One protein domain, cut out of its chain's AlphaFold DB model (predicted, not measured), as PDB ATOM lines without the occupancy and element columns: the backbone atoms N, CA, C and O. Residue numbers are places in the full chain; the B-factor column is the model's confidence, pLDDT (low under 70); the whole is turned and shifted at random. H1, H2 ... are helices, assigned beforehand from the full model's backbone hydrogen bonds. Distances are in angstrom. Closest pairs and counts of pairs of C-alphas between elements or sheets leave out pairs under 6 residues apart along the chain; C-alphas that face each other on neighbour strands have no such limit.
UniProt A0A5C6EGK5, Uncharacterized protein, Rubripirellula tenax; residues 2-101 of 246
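This is residues 2 to 101 of the 246 residues of an uncharacterized protein of Rubripirellula tenax (UniProt A0A5C6EGK5). A five-helix up-and-down bundle is built round two long helices, H2 and H4, which run the same way side by side. H1 packs on one side of H2, H3 crosses both long helices at a slant on the side away from H1, and H5 folds back from the end of H4. The printed part has 100 residues with five named helices, H1 to H5 in chain order, and no named strand: all helix. It is compact, with a radius of gyration of the C-alphas of 12.9 A and spans of 33 by 32 by 23 A.

Start at H2, residues 29 to 46, the longest helix. It touches H4, residues 68 to 84, at a shallow tilt of 9 degrees; their closest C-alphas, of Leu 35 and Val 70, are 5.9 A apart. H1, residues 14 to 24, forms a helical hairpin with H2 at 7 degrees, closest at the C-alphas of Arg 15 and Glu 43, 6.2 A. H3, residues 53 to 63, touches H2 at a steep tilt of 46 degrees, closest at the C-alphas of Ala 38 and Ile 59, 4.9 A. H3 and H4 form a hairpin, closest at the C-alphas of Ala 63 and Gly 74, 4.1 A. H5, residues 86 to 96, touches residues 78 to 83 of H4 alone, closest at the C-alphas of Ala 82 and Ala 88, 4.5 A. H1 is apart from H3 and H5. Every O i to N i+4 pair is within hydrogen-bond range in H2; the counts are 6 of 7 in H1, H3 and H5, and 12 of 13 in H4.

Find C-alpha 29 at (-15.395, -51.775, 96.128); from there H2 runs 25.3 A to C-alpha 46. H4 is 25.4 A long. H1 begins at C-alpha 14, (-7.899, -69.841, 84.093), and H5 ends at C-alpha 96, (-32.389, -69.147, 80.594).

The C-alphas of Asp 2 and Ile 50 are farthest apart, 35.5 A. The printed part has no cut and no long link. Look for pLDDT under 70 in residues 2 to 16.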
ATOM      1  N   ASP A   2      -5.688 -53.776  74.912       36.59
ATOM      2  CA  ASP A   2      -5.521 -55.100  75.511       36.59
ATOM      3  C   ASP A   2      -6.240 -56.147  74.648       36.59
ATOM      4  O   ASP A   2      -7.382 -55.930  74.228       36.59
ATOM      5  N   GLU A   3      -5.536 -57.232  74.321       35.47
ATOM      6  CA  GLU A   3      -6.037 -58.380  73.557       35.47
ATOM      7  C   GLU A   3      -7.354 -58.929  74.133       35.47
ATOM      8  O   GLU A   3      -7.615 -58.809  75.334       35.47
ATOM      9  N   PRO A   4      -8.221 -59.536  73.301       43.44
ATOM     10  CA  PRO A   4      -9.484 -60.064  73.781       43.44
ATOM     11  C   PRO A   4      -9.236 -61.262  74.706       43.44
ATOM     12  O   PRO A   4      -8.786 -62.314  74.269       43.44
ATOM     13  N   TYR A   5      -9.599 -61.052  75.972       51.59
ATOM     14  CA  TYR A   5      -9.814 -61.923  77.138       51.59
ATOM     15  C   TYR A   5     -10.060 -63.446  76.955       51.59
ATOM     16  O   TYR A   5     -10.083 -64.148  77.958       51.59
ATOM     17  N   PHE A   6     -10.258 -63.994  75.751       43.06
ATOM     18  CA  PHE A   6     -10.784 -65.349  75.525       43.06
ATOM     19  C   PHE A   6      -9.763 -66.402  75.091       43.06
ATOM     20  O   PHE A   6      -9.892 -67.559  75.491       43.06
ATOM     21  N   ASP A   7      -8.724 -66.031  74.341       39.50
ATOM     22  CA  ASP A   7      -7.807 -67.022  73.754       39.50
ATOM     23  C   ASP A   7      -6.913 -67.723  74.799       39.50
ATOM     24  O   ASP A   7      -6.414 -68.820  74.560       39.50
ATOM     25  N   THR A   8      -6.761 -67.141  75.993       44.53
ATOM     26  CA  THR A   8      -5.928 -67.686  77.082       44.53
ATOM     27  C   THR A   8      -6.664 -68.692  77.980       44.53
ATOM     28  O   THR A   8      -6.031 -69.430  78.736       44.53
ATOM     29  N   ILE A   9      -7.999 -68.734  77.930       49.97
ATOM     30  CA  ILE A   9      -8.816 -69.503  78.882       49.97
ATOM     31  C   ILE A   9      -8.874 -70.998  78.522       49.97
ATOM     32  O   ILE A   9      -9.065 -71.836  79.401       49.97
ATOM     33  N   SER A  10      -8.676 -71.349  77.250       49.78
ATOM     34  CA  SER A  10      -9.065 -72.653  76.700       49.78
ATOM     35  C   SER A  10      -8.147 -73.831  77.031       49.78
ATOM     36  O   SER A  10      -8.539 -74.958  76.740       49.78
ATOM     37  N   LYS A  11      -6.944 -73.634  77.599       43.53
ATOM     38  CA  LYS A  11      -5.985 -74.756  77.707       43.53
ATOM     39  C   LYS A  11      -5.363 -75.060  79.062       43.53
ATOM     40  O   LYS A  11      -5.052 -76.220  79.268       43.53
ATOM     41  N   THR A  12      -5.164 -74.113  79.982       45.12
ATOM     42  CA  THR A  12      -4.569 -74.427  81.316       45.12
ATOM     43  C   THR A  12      -4.485 -73.227  82.278       45.12
ATOM     44  O   THR A  12      -4.036 -73.370  83.412       45.12
ATOM     45  N   GLY A  13      -4.896 -72.021  81.863       47.72
ATOM     46  CA  GLY A  13      -4.505 -70.774  82.536       47.72
ATOM     47  C   GLY A  13      -5.552 -70.074  83.410       47.72
ATOM     48  O   GLY A  13      -5.291 -68.953  83.833       47.72
ATOM     49  N   SER A  14      -6.733 -70.647  83.670       60.69
ATOM     50  CA  SER A  14      -7.899 -69.841  84.093       60.69
ATOM     51  C   SER A  14      -7.820 -69.241  85.510       60.69
ATOM     52  O   SER A  14      -8.220 -68.096  85.703       60.69
ATOM     53  N   ARG A  15      -7.271 -69.949  86.509       65.25
ATOM     54  CA  ARG A  15      -7.393 -69.532  87.928       65.25
ATOM     55  C   ARG A  15      -6.718 -68.197  88.234       65.25
ATOM     56  O   ARG A  15      -7.358 -67.242  88.665       65.25
ATOM     57  N   ARG A  16      -5.417 -68.104  87.937       68.94
ATOM     58  CA  ARG A  16      -4.629 -66.879  88.178       68.94
ATOM     59  C   ARG A  16      -5.076 -65.724  87.287       68.94
ATOM     60  O   ARG A  16      -4.950 -64.565  87.675       68.94
ATOM     61  N   LEU A  17      -5.610 -66.048  86.115       74.06
ATOM     62  CA  LEU A  17      -6.078 -65.088  85.131       74.06
ATOM     63  C   LEU A  17      -7.330 -64.346  85.628       74.06
ATOM     64  O   LEU A  17      -7.365 -63.119  85.555       74.06
ATOM     65  N   TYR A  18      -8.296 -65.050  86.235       80.75
ATOM     66  CA  TYR A  18      -9.467 -64.402  86.832       80.75
ATOM     67  C   TYR A  18      -9.081 -63.438  87.949       80.75
ATOM     68  O   TYR A  18      -9.478 -62.273  87.896       80.75
ATOM     69  N   ARG A  19      -8.245 -63.864  88.908       81.56
ATOM     70  CA  ARG A  19      -7.763 -62.960  89.968       81.56
ATOM     71  C   ARG A  19      -7.084 -61.728  89.387       81.56
ATOM     72  O   ARG A  19      -7.499 -60.610  89.695       81.56
ATOM     73  N   TYR A  20      -6.135 -61.931  88.475       81.94
ATOM     74  CA  TYR A  20      -5.430 -60.845  87.797       81.94
ATOM     75  C   TYR A  20      -6.394 -59.832  87.154       81.94
ATOM     76  O   TYR A  20      -6.213 -58.617  87.273       81.94
ATOM     77  N   TRP A  21      -7.461 -60.307  86.509       77.25
ATOM     78  CA  TRP A  21      -8.468 -59.432  85.911       77.25
ATOM     79  C   TRP A  21      -9.319 -58.699  86.942       77.25
ATOM     80  O   TRP A  21      -9.563 -57.500  86.793       77.25
ATOM     81  N   THR A  22      -9.750 -59.381  88.004       81.25
ATOM     82  CA  THR A  22     -10.577 -58.760  89.049       81.25
ATOM     83  C   THR A  22      -9.843 -57.652  89.807       81.25
ATOM     84  O   THR A  22     -10.449 -56.628  90.131       81.25
ATOM     85  N   GLU A  23      -8.531 -57.790  90.011       83.94
ATOM     86  CA  GLU A  23      -7.690 -56.769  90.645       83.94
ATOM     87  C   GLU A  23      -7.576 -55.498  89.791       83.94
ATOM     88  O   GLU A  23      -7.568 -54.382  90.317       83.94
ATOM     89  N   ARG A  24      -7.550 -55.648  88.462       83.31
ATOM     90  CA  ARG A  24      -7.390 -54.538  87.504       83.31
ATOM     91  C   ARG A  24      -8.717 -53.938  87.040       83.31
ATOM     92  O   ARG A  24      -8.729 -52.878  86.407       83.31
ATOM     93  N   ALA A  25      -9.838 -54.576  87.363       83.75
ATOM     94  CA  ALA A  25     -11.161 -54.099  87.006       83.75
ATOM     95  C   ALA A  25     -11.462 -52.728  87.642       83.75
ATOM     96  O   ALA A  25     -11.467 -52.553  88.870       83.75
ATOM     97  N   LYS A  26     -11.795 -51.751  86.789       88.50
ATOM     98  CA  LYS A  26     -12.325 -50.444  87.202       88.50
ATOM     99  C   LYS A  26     -13.788 -50.598  87.630       88.50
ATOM    100  O   LYS A  26     -14.699 -50.430  86.825       88.50
ATOM    101  N   CYS A  27     -14.013 -50.948  88.892       89.81
ATOM    102  CA  CYS A  27     -15.344 -51.134  89.470       89.81
ATOM    103  C   CYS A  27     -15.405 -50.644  90.925       89.81
ATOM    104  O   CYS A  27     -14.385 -50.268  91.510       89.81
ATOM    105  N   SER A  28     -16.611 -50.600  91.501       94.81
ATOM    106  CA  SER A  28     -16.777 -50.199  92.900       94.81
ATOM    107  C   SER A  28     -16.165 -51.236  93.850       94.81
ATOM    108  O   SER A  28     -15.998 -52.403  93.496       94.81
ATOM    109  N   ARG A  29     -15.880 -50.841  95.097       94.25
ATOM    110  CA  ARG A  29     -15.395 -51.775  96.128       94.25
ATOM    111  C   ARG A  29     -16.353 -52.957  96.337       94.25
ATOM    112  O   ARG A  29     -15.890 -54.074  96.533       94.25
ATOM    113  N   LYS A  30     -17.668 -52.715  96.270       95.56
ATOM    114  CA  LYS A  30     -18.700 -53.754  96.403       95.56
ATOM    115  C   LYS A  30     -18.649 -54.751  95.242       95.56
ATOM    116  O   LYS A  30     -18.670 -55.953  95.481       95.56
ATOM    117  N   ASP A  31     -18.528 -54.256  94.011       94.94
ATOM    118  CA  ASP A  31     -18.426 -55.101  92.813       94.94
ATOM    119  C   ASP A  31     -17.141 -55.939  92.830       94.94
ATOM    120  O   ASP A  31     -17.163 -57.125  92.505       94.94
ATOM    121  N   ARG A  32     -16.027 -55.334  93.263       93.69
ATOM    122  CA  ARG A  32     -14.748 -56.032  93.423       93.69
ATOM    123  C   ARG A  32     -14.829 -57.132  94.476       93.69
ATOM    124  O   ARG A  32     -14.281 -58.203  94.255       93.69
ATOM    125  N   LEU A  33     -15.519 -56.887  95.593       94.62
ATOM    126  CA  LEU A  33     -15.733 -57.909  96.615       94.62
ATOM    127  C   LEU A  33     -16.546 -59.084  96.061       94.62
ATOM    128  O   LEU A  33     -16.131 -60.222  96.229       94.62
ATOM    129  N   ALA A  34     -17.644 -58.818  95.345       95.50
ATOM    130  CA  ALA A  34     -18.446 -59.870  94.717       95.50
ATOM    131  C   ALA A  34     -17.621 -60.719  93.732       95.50
ATOM    132  O   ALA A  34     -17.717 -61.944  93.735       95.50
ATOM    133  N   LEU A  35     -16.770 -60.070  92.930       94.31
ATOM    134  CA  LEU A  35     -15.833 -60.741  92.029       94.31
ATOM    135  C   LEU A  35     -14.806 -61.597  92.771       94.31
ATOM    136  O   LEU A  35     -14.584 -62.739  92.379       94.31
ATOM    137  N   ALA A  36     -14.201 -61.068  93.836       93.38
ATOM    138  CA  ALA A  36     -13.228 -61.801  94.639       93.38
ATOM    139  C   ALA A  36     -13.863 -63.048  95.274       93.38
ATOM    140  O   ALA A  36     -13.332 -64.143  95.122       93.38
ATOM    141  N   THR A  37     -15.050 -62.914  95.877       95.69
ATOM    142  CA  THR A  37     -15.771 -64.056  96.464       95.69
ATOM    143  C   THR A  37     -16.143 -65.101  95.407       95.69
ATOM    144  O   THR A  37     -16.027 -66.297  95.667       95.69
ATOM    145  N   ALA A  38     -16.544 -64.683  94.202       95.81
ATOM    146  CA  ALA A  38     -16.812 -65.610  93.102       95.81
ATOM    147  C   ALA A  38     -15.541 -66.313  92.599       95.81
ATOM    148  O   ALA A  38     -15.593 -67.509  92.325       95.81
ATOM    149  N   CYS A  39     -14.399 -65.616  92.535       93.94
ATOM    150  CA  CYS A  39     -13.110 -66.232  92.206       93.94
ATOM    151  C   CYS A  39     -12.716 -67.281  93.247       93.94
ATOM    152  O   CYS A  39     -12.369 -68.393  92.868       93.94
ATOM    153  N   ASP A  40     -12.816 -66.957  94.538       93.19
ATOM    154  CA  ASP A  40     -12.496 -67.893  95.621       93.19
ATOM    155  C   ASP A  40     -13.397 -69.140  95.567       93.19
ATOM    156  O   ASP A  40     -12.942 -70.268  95.769       93.19
ATOM    157  N   ALA A  41     -14.690 -68.955  95.269       95.12
ATOM    158  CA  ALA A  41     -15.629 -70.054  95.077       95.12
ATOM    159  C   ALA A  41     -15.268 -70.907  93.851       95.12
ATOM    160  O   ALA A  41     -15.239 -72.132  93.953       95.12
ATOM    161  N   PHE A  42     -14.960 -70.273  92.719       94.00
ATOM    162  CA  PHE A  42     -14.588 -70.958  91.486       94.00
ATOM    163  C   PHE A  42     -13.282 -71.739  91.631       94.00
ATOM    164  O   PHE A  42     -13.243 -72.907  91.275       94.00
ATOM    165  N   GLU A  43     -12.234 -71.138  92.197       91.06
ATOM    166  CA  GLU A  43     -10.942 -71.799  92.414       91.06
ATOM    167  C   GLU A  43     -11.073 -73.042  93.293       91.06
ATOM    168  O   GLU A  43     -10.417 -74.046  93.027       91.06
ATOM    169  N   PHE A  44     -11.939 -72.987  94.308       91.81
ATOM    170  CA  PHE A  44     -12.245 -74.144  95.142       91.81
ATOM    171  C   PHE A  44     -12.984 -75.235  94.359       91.81
ATOM    172  O   PHE A  44     -12.662 -76.412  94.480       91.81
ATOM    173  N   LEU A  45     -13.992 -74.850  93.573       92.94
ATOM    174  CA  LEU A  45     -14.838 -75.793  92.844       92.94
ATOM    175  C   LEU A  45     -14.148 -76.409  91.624       92.94
ATOM    176  O   LEU A  45     -14.471 -77.536  91.278       92.94
ATOM    177  N   PHE A  46     -13.205 -75.707  90.997       88.62
ATOM    178  CA  PHE A  46     -12.586 -76.119  89.734       88.62
ATOM    179  C   PHE A  46     -11.823 -77.449  89.823       88.62
ATOM    180  O   PHE A  46     -11.790 -78.190  88.852       88.62
ATOM    181  N   ASP A  47     -11.226 -77.756  90.977       83.69
ATOM    182  CA  ASP A  47     -10.555 -79.046  91.223       83.69
ATOM    183  C   ASP A  47     -11.431 -80.051  91.970       83.69
ATOM    184  O   ASP A  47     -11.004 -81.169  92.264       83.69
ATOM    185  N   SER A  48     -12.641 -79.647  92.351       87.75
ATOM    186  CA  SER A  48     -13.491 -80.471  93.191       87.75
ATOM    187  C   SER A  48     -14.296 -81.436  92.334       87.75
ATOM    188  O   SER A  48     -15.093 -81.027  91.496       87.75
ATOM    189  N   ALA A  49     -14.180 -82.733  92.618       85.62
ATOM    190  CA  ALA A  49     -15.024 -83.745  91.984       85.62
ATOM    191  C   ALA A  49     -16.522 -83.544  92.298       85.62
ATOM    192  O   ALA A  49     -17.388 -83.949  91.522       85.62
ATOM    193  N   ILE A  50     -16.833 -82.922  93.441       90.75
ATOM    194  CA  ILE A  50     -18.199 -82.661  93.903       90.75
ATOM    195  C   ILE A  50     -18.393 -81.153  94.030       90.75
ATOM    196  O   ILE A  50     -17.655 -80.482  94.757       90.75
ATOM    197  N   LEU A  51     -19.412 -80.616  93.358       90.94
ATOM    198  CA  LEU A  51     -19.742 -79.202  93.473       90.94
ATOM    199  C   LEU A  51     -20.548 -78.925  94.742       90.94
ATOM    200  O   LEU A  51     -21.653 -79.439  94.905       90.94
ATOM    201  N   ASP A  52     -20.009 -78.073  95.613       93.94
ATOM    202  CA  ASP A  52     -20.738 -77.507  96.751       93.94
ATOM    203  C   ASP A  52     -21.768 -76.473  96.250       93.94
ATOM    204  O   ASP A  52     -21.362 -75.423  95.729       93.94
ATOM    205  N   PRO A  53     -23.084 -76.714  96.432       93.94
ATOM    206  CA  PRO A  53     -24.129 -75.804  95.972       93.94
ATOM    207  C   PRO A  53     -23.972 -74.381  96.515       93.94
ATOM    208  O   PRO A  53     -24.177 -73.422  95.777       93.94
ATOM    209  N   LYS A  54     -23.513 -74.216  97.765       95.88
ATOM    210  CA  LYS A  54     -23.371 -72.883  98.376       95.88
ATOM    211  C   LYS A  54     -22.323 -72.032  97.670       95.88
ATOM    212  O   LYS A  54     -22.461 -70.816  97.580       95.88
ATOM    213  N   ARG A  55     -21.249 -72.655  97.189       96.31
ATOM    214  CA  ARG A  55     -20.200 -71.964  96.426       96.31
ATOM    215  C   ARG A  55     -20.652 -71.694  95.002       96.31
ATOM    216  O   ARG A  55     -20.342 -70.640  94.453       96.31
ATOM    217  N   LEU A  56     -21.423 -72.610  94.429       96.44
ATOM    218  CA  LEU A  56     -22.002 -72.426  93.108       96.44
ATOM    219  C   LEU A  56     -23.013 -71.268  93.094       96.44
ATOM    220  O   LEU A  56     -22.976 -70.453  92.175       96.44
ATOM    221  N   ASP A  57     -23.807 -71.108  94.159       97.69
ATOM    222  CA  ASP A  57     -24.706 -69.962  94.362       97.69
ATOM    223  C   ASP A  57     -23.965 -68.619  94.308       97.69
ATOM    224  O   ASP A  57     -24.463 -67.652  93.731       97.69
ATOM    225  N   VAL A  58     -22.750 -68.544  94.863       97.88
ATOM    226  CA  VAL A  58     -21.922 -67.326  94.811       97.88
ATOM    227  C   VAL A  58     -21.537 -66.989  93.368       97.88
ATOM    228  O   VAL A  58     -21.638 -65.831  92.951       97.88
ATOM    229  N   ILE A  59     -21.127 -67.989  92.586       97.44
ATOM    230  CA  ILE A  59     -20.770 -67.803  91.173       97.44
ATOM    231  C   ILE A  59     -22.016 -67.416  90.365       97.44
ATOM    232  O   ILE A  59     -21.969 -66.486  89.558       97.44
ATOM    233  N   ALA A  60     -23.156 -68.059  90.621       97.25
ATOM    234  CA  ALA A  60     -24.426 -67.744  89.975       97.25
ATOM    235  C   ALA A  60     -24.929 -66.329  90.309       97.25
ATOM    236  O   ALA A  60     -25.449 -65.623  89.436       97.25
ATOM    237  N   ALA A  61     -24.722 -65.868  91.546       97.75
ATOM    238  CA  ALA A  61     -25.007 -64.495  91.949       97.75
ATOM    239  C   ALA A  61     -24.132 -63.495  91.178       97.75
ATOM    240  O   ALA A  61     -24.634 -62.464  90.719       97.75
ATOM    241  N   ALA A  62     -22.850 -63.814  90.964       96.88
ATOM    242  CA  ALA A  62     -21.978 -63.018  90.108       96.88
ATOM    243  C   ALA A  62     -22.455 -63.031  88.645       96.88
ATOM    244  O   ALA A  62     -22.591 -61.962  88.058       96.88
ATOM    245  N   ALA A  63     -22.808 -64.189  88.077       96.94
ATOM    246  CA  ALA A  63     -23.348 -64.319  86.712       96.94
ATOM    247  C   ALA A  63     -24.659 -63.530  86.501       96.94
ATOM    248  O   ALA A  63     -24.936 -63.000  85.421       96.94
ATOM    249  N   SER A  64     -25.453 -63.387  87.560       97.12
ATOM    250  CA  SER A  64     -26.702 -62.616  87.556       97.12
ATOM    251  C   SER A  64     -26.510 -61.128  87.845       97.12
ATOM    252  O   SER A  64     -27.473 -60.357  87.847       97.12
ATOM    253  N   HIS A  65     -25.278 -60.693  88.101       96.69
ATOM    254  CA  HIS A  65     -25.005 -59.345  88.562       96.69
ATOM    255  C   HIS A  65     -25.333 -58.284  87.492       96.69
ATOM    256  O   HIS A  65     -25.291 -58.514  86.281       96.69
ATOM    257  N   HIS A  66     -25.675 -57.073  87.930       93.94
ATOM    258  CA  HIS A  66     -26.047 -55.983  87.022       93.94
ATOM    259  C   HIS A  66     -24.821 -55.339  86.348       93.94
ATOM    260  O   HIS A  66     -24.892 -54.889  85.206       93.94
ATOM    261  N   ARG A  67     -23.671 -55.302  87.034       93.25
ATOM    262  CA  ARG A  67     -22.416 -54.780  86.469       93.25
ATOM    263  C   ARG A  67     -21.793 -55.737  85.467       93.25
ATOM    264  O   ARG A  67     -21.520 -56.882  85.813       93.25
ATOM    265  N   LYS A  68     -21.464 -55.198  84.289       89.00
ATOM    266  CA  LYS A  68     -20.856 -55.916  83.163       89.00
ATOM    267  C   LYS A  68     -19.680 -56.801  83.547       89.00
ATOM    268  O   LYS A  68     -19.760 -58.010  83.397       89.00
ATOM    269  N   THR A  69     -18.649 -56.213  84.140       89.56
ATOM    270  CA  THR A  69     -17.442 -56.953  84.524       89.56
ATOM    271  C   THR A  69     -17.725 -58.103  85.491       89.56
ATOM    272  O   THR A  69     -17.080 -59.143  85.404       89.56
ATOM    273  N   VAL A  70     -18.699 -57.941  86.395       93.12
ATOM    274  CA  VAL A  70     -19.045 -58.973  87.383       93.12
ATOM    275  C   VAL A  70     -19.781 -60.124  86.714       93.12
ATOM    276  O   VAL A  70     -19.396 -61.277  86.891       93.12
ATOM    277  N   TRP A  71     -20.798 -59.816  85.904       94.06
ATOM    278  CA  TRP A  71     -21.575 -60.863  85.253       94.06
ATOM    279  C   TRP A  71     -20.814 -61.580  84.156       94.06
ATOM    280  O   TRP A  71     -20.971 -62.790  84.053       94.06
ATOM    281  N   GLU A  72     -19.979 -60.895  83.373       90.94
ATOM    282  CA  GLU A  72     -19.170 -61.549  82.334       90.94
ATOM    283  C   GLU A  72     -18.252 -62.589  82.972       90.94
ATOM    284  O   GLU A  72     -18.263 -63.753  82.582       90.94
ATOM    285  N   THR A  73     -17.547 -62.190  84.033       90.94
ATOM    286  CA  THR A  73     -16.651 -63.078  84.779       90.94
ATOM    287  C   THR A  73     -17.413 -64.237  85.425       90.94
ATOM    288  O   THR A  73     -17.032 -65.392  85.254       90.94
ATOM    289  N   GLY A  74     -18.518 -63.953  86.122       95.12
ATOM    290  CA  GLY A  74     -19.313 -64.985  86.789       95.12
ATOM    291  C   GLY A  74     -19.965 -65.970  85.814       95.12
ATOM    292  O   GLY A  74     -19.966 -67.171  86.061       95.12
ATOM    293  N   THR A  75     -20.476 -65.488  84.677       94.62
ATOM    294  CA  THR A  75     -21.095 -66.348  83.652       94.62
ATOM    295  C   THR A  75     -20.047 -67.234  82.989       94.62
ATOM    296  O   THR A  75     -20.310 -68.406  82.731       94.62
ATOM    297  N   LEU A  76     -18.849 -66.703  82.747       91.88
ATOM    298  CA  LEU A  76     -17.739 -67.464  82.194       91.88
ATOM    299  C   LEU A  76     -17.278 -68.573  83.155       91.88
ATOM    300  O   LEU A  76     -17.194 -69.724  82.741       91.88
ATOM    301  N   MET A  77     -17.069 -68.262  84.441       93.81
ATOM    302  CA  MET A  77     -16.759 -69.257  85.481       93.81
ATOM    303  C   MET A  77     -17.833 -70.345  85.570       93.81
ATOM    304  O   MET A  77     -17.520 -71.534  85.571       93.81
ATOM    305  N   LEU A  78     -19.107 -69.938  85.604       96.00
ATOM    306  CA  LEU A  78     -20.230 -70.871  85.641       96.00
ATOM    307  C   LEU A  78     -20.242 -71.777  84.407       96.00
ATOM    308  O   LEU A  78     -20.450 -72.979  84.532       96.00
ATOM    309  N   SER A  79     -19.975 -71.212  83.229       94.81
ATOM    310  CA  SER A  79     -19.921 -71.963  81.974       94.81
ATOM    311  C   SER A  79     -18.775 -72.972  81.969       94.81
ATOM    312  O   SER A  79     -18.968 -74.092  81.519       94.81
ATOM    313  N   GLN A  80     -17.611 -72.627  82.524       92.69
ATOM    314  CA  GLN A  80     -16.505 -73.578  82.656       92.69
ATOM    315  C   GLN A  80     -16.868 -74.767  83.546       92.69
ATOM    316  O   GLN A  80     -16.670 -75.904  83.139       92.69
ATOM    317  N   LEU A  81     -17.466 -74.528  84.718       94.38
ATOM    318  CA  LEU A  81     -17.927 -75.623  85.584       94.38
ATOM    319  C   LEU A  81     -19.031 -76.455  84.909       94.38
ATOM    320  O   LEU A  81     -19.096 -77.671  85.065       94.38
ATOM    321  N   ALA A  82     -19.903 -75.809  84.136       96.06
ATOM    322  CA  ALA A  82     -21.021 -76.452  83.457       96.06
ATOM    323  C   ALA A  82     -20.611 -77.368  82.288       96.06
ATOM    324  O   ALA A  82     -21.429 -78.185  81.855       96.06
ATOM    325  N   GLN A  83     -19.366 -77.290  81.804       94.00
ATOM    326  CA  GLN A  83     -18.838 -78.248  80.825       94.00
ATOM    327  C   GLN A  83     -18.849 -79.667  81.408       94.00
ATOM    328  O   GLN A  83     -19.380 -80.591  80.796       94.00
ATOM    329  N   GLU A  84     -18.398 -79.820  82.652       92.75
ATOM    330  CA  GLU A  84     -18.234 -81.131  83.287       92.75
ATOM    331  C   GLU A  84     -19.394 -81.476  84.232       92.75
ATOM    332  O   GLU A  84     -19.838 -82.623  84.294       92.75
ATOM    333  N   HIS A  85     -19.986 -80.485  84.901       94.88
ATOM    334  CA  HIS A  85     -20.941 -80.734  85.980       94.88
ATOM    335  C   HIS A  85     -22.386 -80.375  85.610       94.88
ATOM    336  O   HIS A  85     -22.707 -79.229  85.286       94.88
ATOM    337  N   SER A  86     -23.299 -81.344  85.744       95.69
ATOM    338  CA  SER A  86     -24.742 -81.145  85.514       95.69
ATOM    339  C   SER A  86     -25.354 -80.101  86.442       95.69
ATOM    340  O   SER A  86     -26.115 -79.261  85.980       95.69
ATOM    341  N   VAL A  87     -24.949 -80.083  87.711       96.06
ATOM    342  CA  VAL A  87     -25.457 -79.112  88.691       96.06
ATOM    343  C   VAL A  87     -25.171 -77.673  88.246       96.06
ATOM    344  O   VAL A  87     -26.032 -76.812  88.361       96.06
ATOM    345  N   ALA A  88     -24.000 -77.394  87.664       97.00
ATOM    346  CA  ALA A  88     -23.691 -76.070  87.114       97.00
ATOM    347  C   ALA A  88     -24.507 -75.748  85.847       97.00
ATOM    348  O   ALA A  88     -24.902 -74.596  85.647       97.00
ATOM    349  N   ARG A  89     -24.835 -76.756  85.025       97.69
ATOM    350  CA  ARG A  89     -25.763 -76.594  83.890       97.69
ATOM    351  C   ARG A  89     -27.166 -76.196  84.345       97.69
ATOM    352  O   ARG A  89     -27.785 -75.364  83.683       97.69
ATOM    353  N   ASP A  90     -27.637 -76.689  85.486       97.81
ATOM    354  CA  ASP A  90     -28.949 -76.308  86.023       97.81
ATOM    355  C   ASP A  90     -29.031 -74.803  86.323       97.81
ATOM    356  O   ASP A  90     -30.047 -74.169  86.032       97.81
ATOM    357  N   TYR A  91     -27.949 -74.179  86.799       97.75
ATOM    358  CA  TYR A  91     -27.909 -72.720  86.974       97.75
ATOM    359  C   TYR A  91     -27.967 -71.966  85.640       97.75
ATOM    360  O   TYR A  91     -28.631 -70.931  85.555       97.75
ATOM    361  N   LEU A  92     -27.345 -72.475  84.570       97.81
ATOM    362  CA  LEU A  92     -27.516 -71.888  83.234       97.81
ATOM    363  C   LEU A  92     -28.978 -71.984  82.770       97.81
ATOM    364  O   LEU A  92     -29.520 -71.007  82.251       97.81
ATOM    365  N   LEU A  93     -29.658 -73.109  83.024       98.25
ATOM    366  CA  LEU A  93     -31.088 -73.264  82.725       98.25
ATOM    367  C   LEU A  93     -31.971 -72.317  83.554       98.25
ATOM    368  O   LEU A  93     -32.967 -71.788  83.044       98.25
ATOM    369  N   GLN A  94     -31.599 -72.034  84.804       97.62
ATOM    370  CA  GLN A  94     -32.274 -71.024  85.624       97.62
ATOM    371  C   GLN A  94     -32.123 -69.619  85.023       97.62
ATOM    372  O   GLN A  94     -33.116 -68.898  84.895       97.62
ATOM    373  N   LEU A  95     -30.917 -69.241  84.574       97.12
ATOM    374  CA  LEU A  95     -30.696 -67.980  83.851       97.12
ATOM    375  C   LEU A  95     -31.533 -67.919  82.564       97.12
ATOM    376  O   LEU A  95     -32.170 -66.899  82.287       97.12
ATOM    377  N   ALA A  96     -31.592 -69.023  81.813       97.50
ATOM    378  CA  ALA A  96     -32.389 -69.147  80.594       97.50
ATOM    379  C   ALA A  96     -33.897 -68.993  80.858       97.50
ATOM    380  O   ALA A  96     -34.637 -68.489  80.012       97.50
ATOM    381  N   SER A  97     -34.364 -69.373  82.044       97.44
ATOM    382  CA  SER A  97     -35.771 -69.269  82.448       97.44
ATOM    383  C   SER A  97     -36.138 -67.894  83.024       97.44
ATOM    384  O   SER A  97     -37.296 -67.641  83.359       97.44
ATOM    385  N   SER A  98     -35.177 -66.972  83.136       97.31
ATOM    386  CA  SER A  98     -35.410 -65.652  83.713       97.31
ATOM    387  C   SER A  98     -36.342 -64.781  82.867       97.31
ATOM    388  O   SER A  98     -36.246 -64.699  81.640       97.31
ATOM    389  N   ARG A  99     -37.188 -63.984  83.527       97.12
ATOM    390  CA  ARG A  99     -37.945 -62.914  82.852       97.12
ATOM    391  C   ARG A  99     -37.027 -61.811  82.305       97.12
ATOM    392  O   ARG A  99     -37.403 -61.122  81.359       97.12
ATOM    393  N   ASN A 100     -35.814 -61.675  82.845       96.69
ATOM    394  CA  ASN A 100     -34.828 -60.710  82.376       96.69
ATOM    395  C   ASN A 100     -34.133 -61.211  81.098       96.69
ATOM    396  O   ASN A 100     -33.398 -62.198  81.126       96.69
ATOM    397  N   GLY A 101     -34.326 -60.494  79.987       96.56
ATOM    398  CA  GLY A 101     -33.723 -60.838  78.697       96.56
ATOM    399  C   GLY A 101     -32.191 -60.841  78.696       96.56
ATOM    400  O   GLY A 101     -31.594 -61.623  77.963       96.56
TER     401      GLY A 101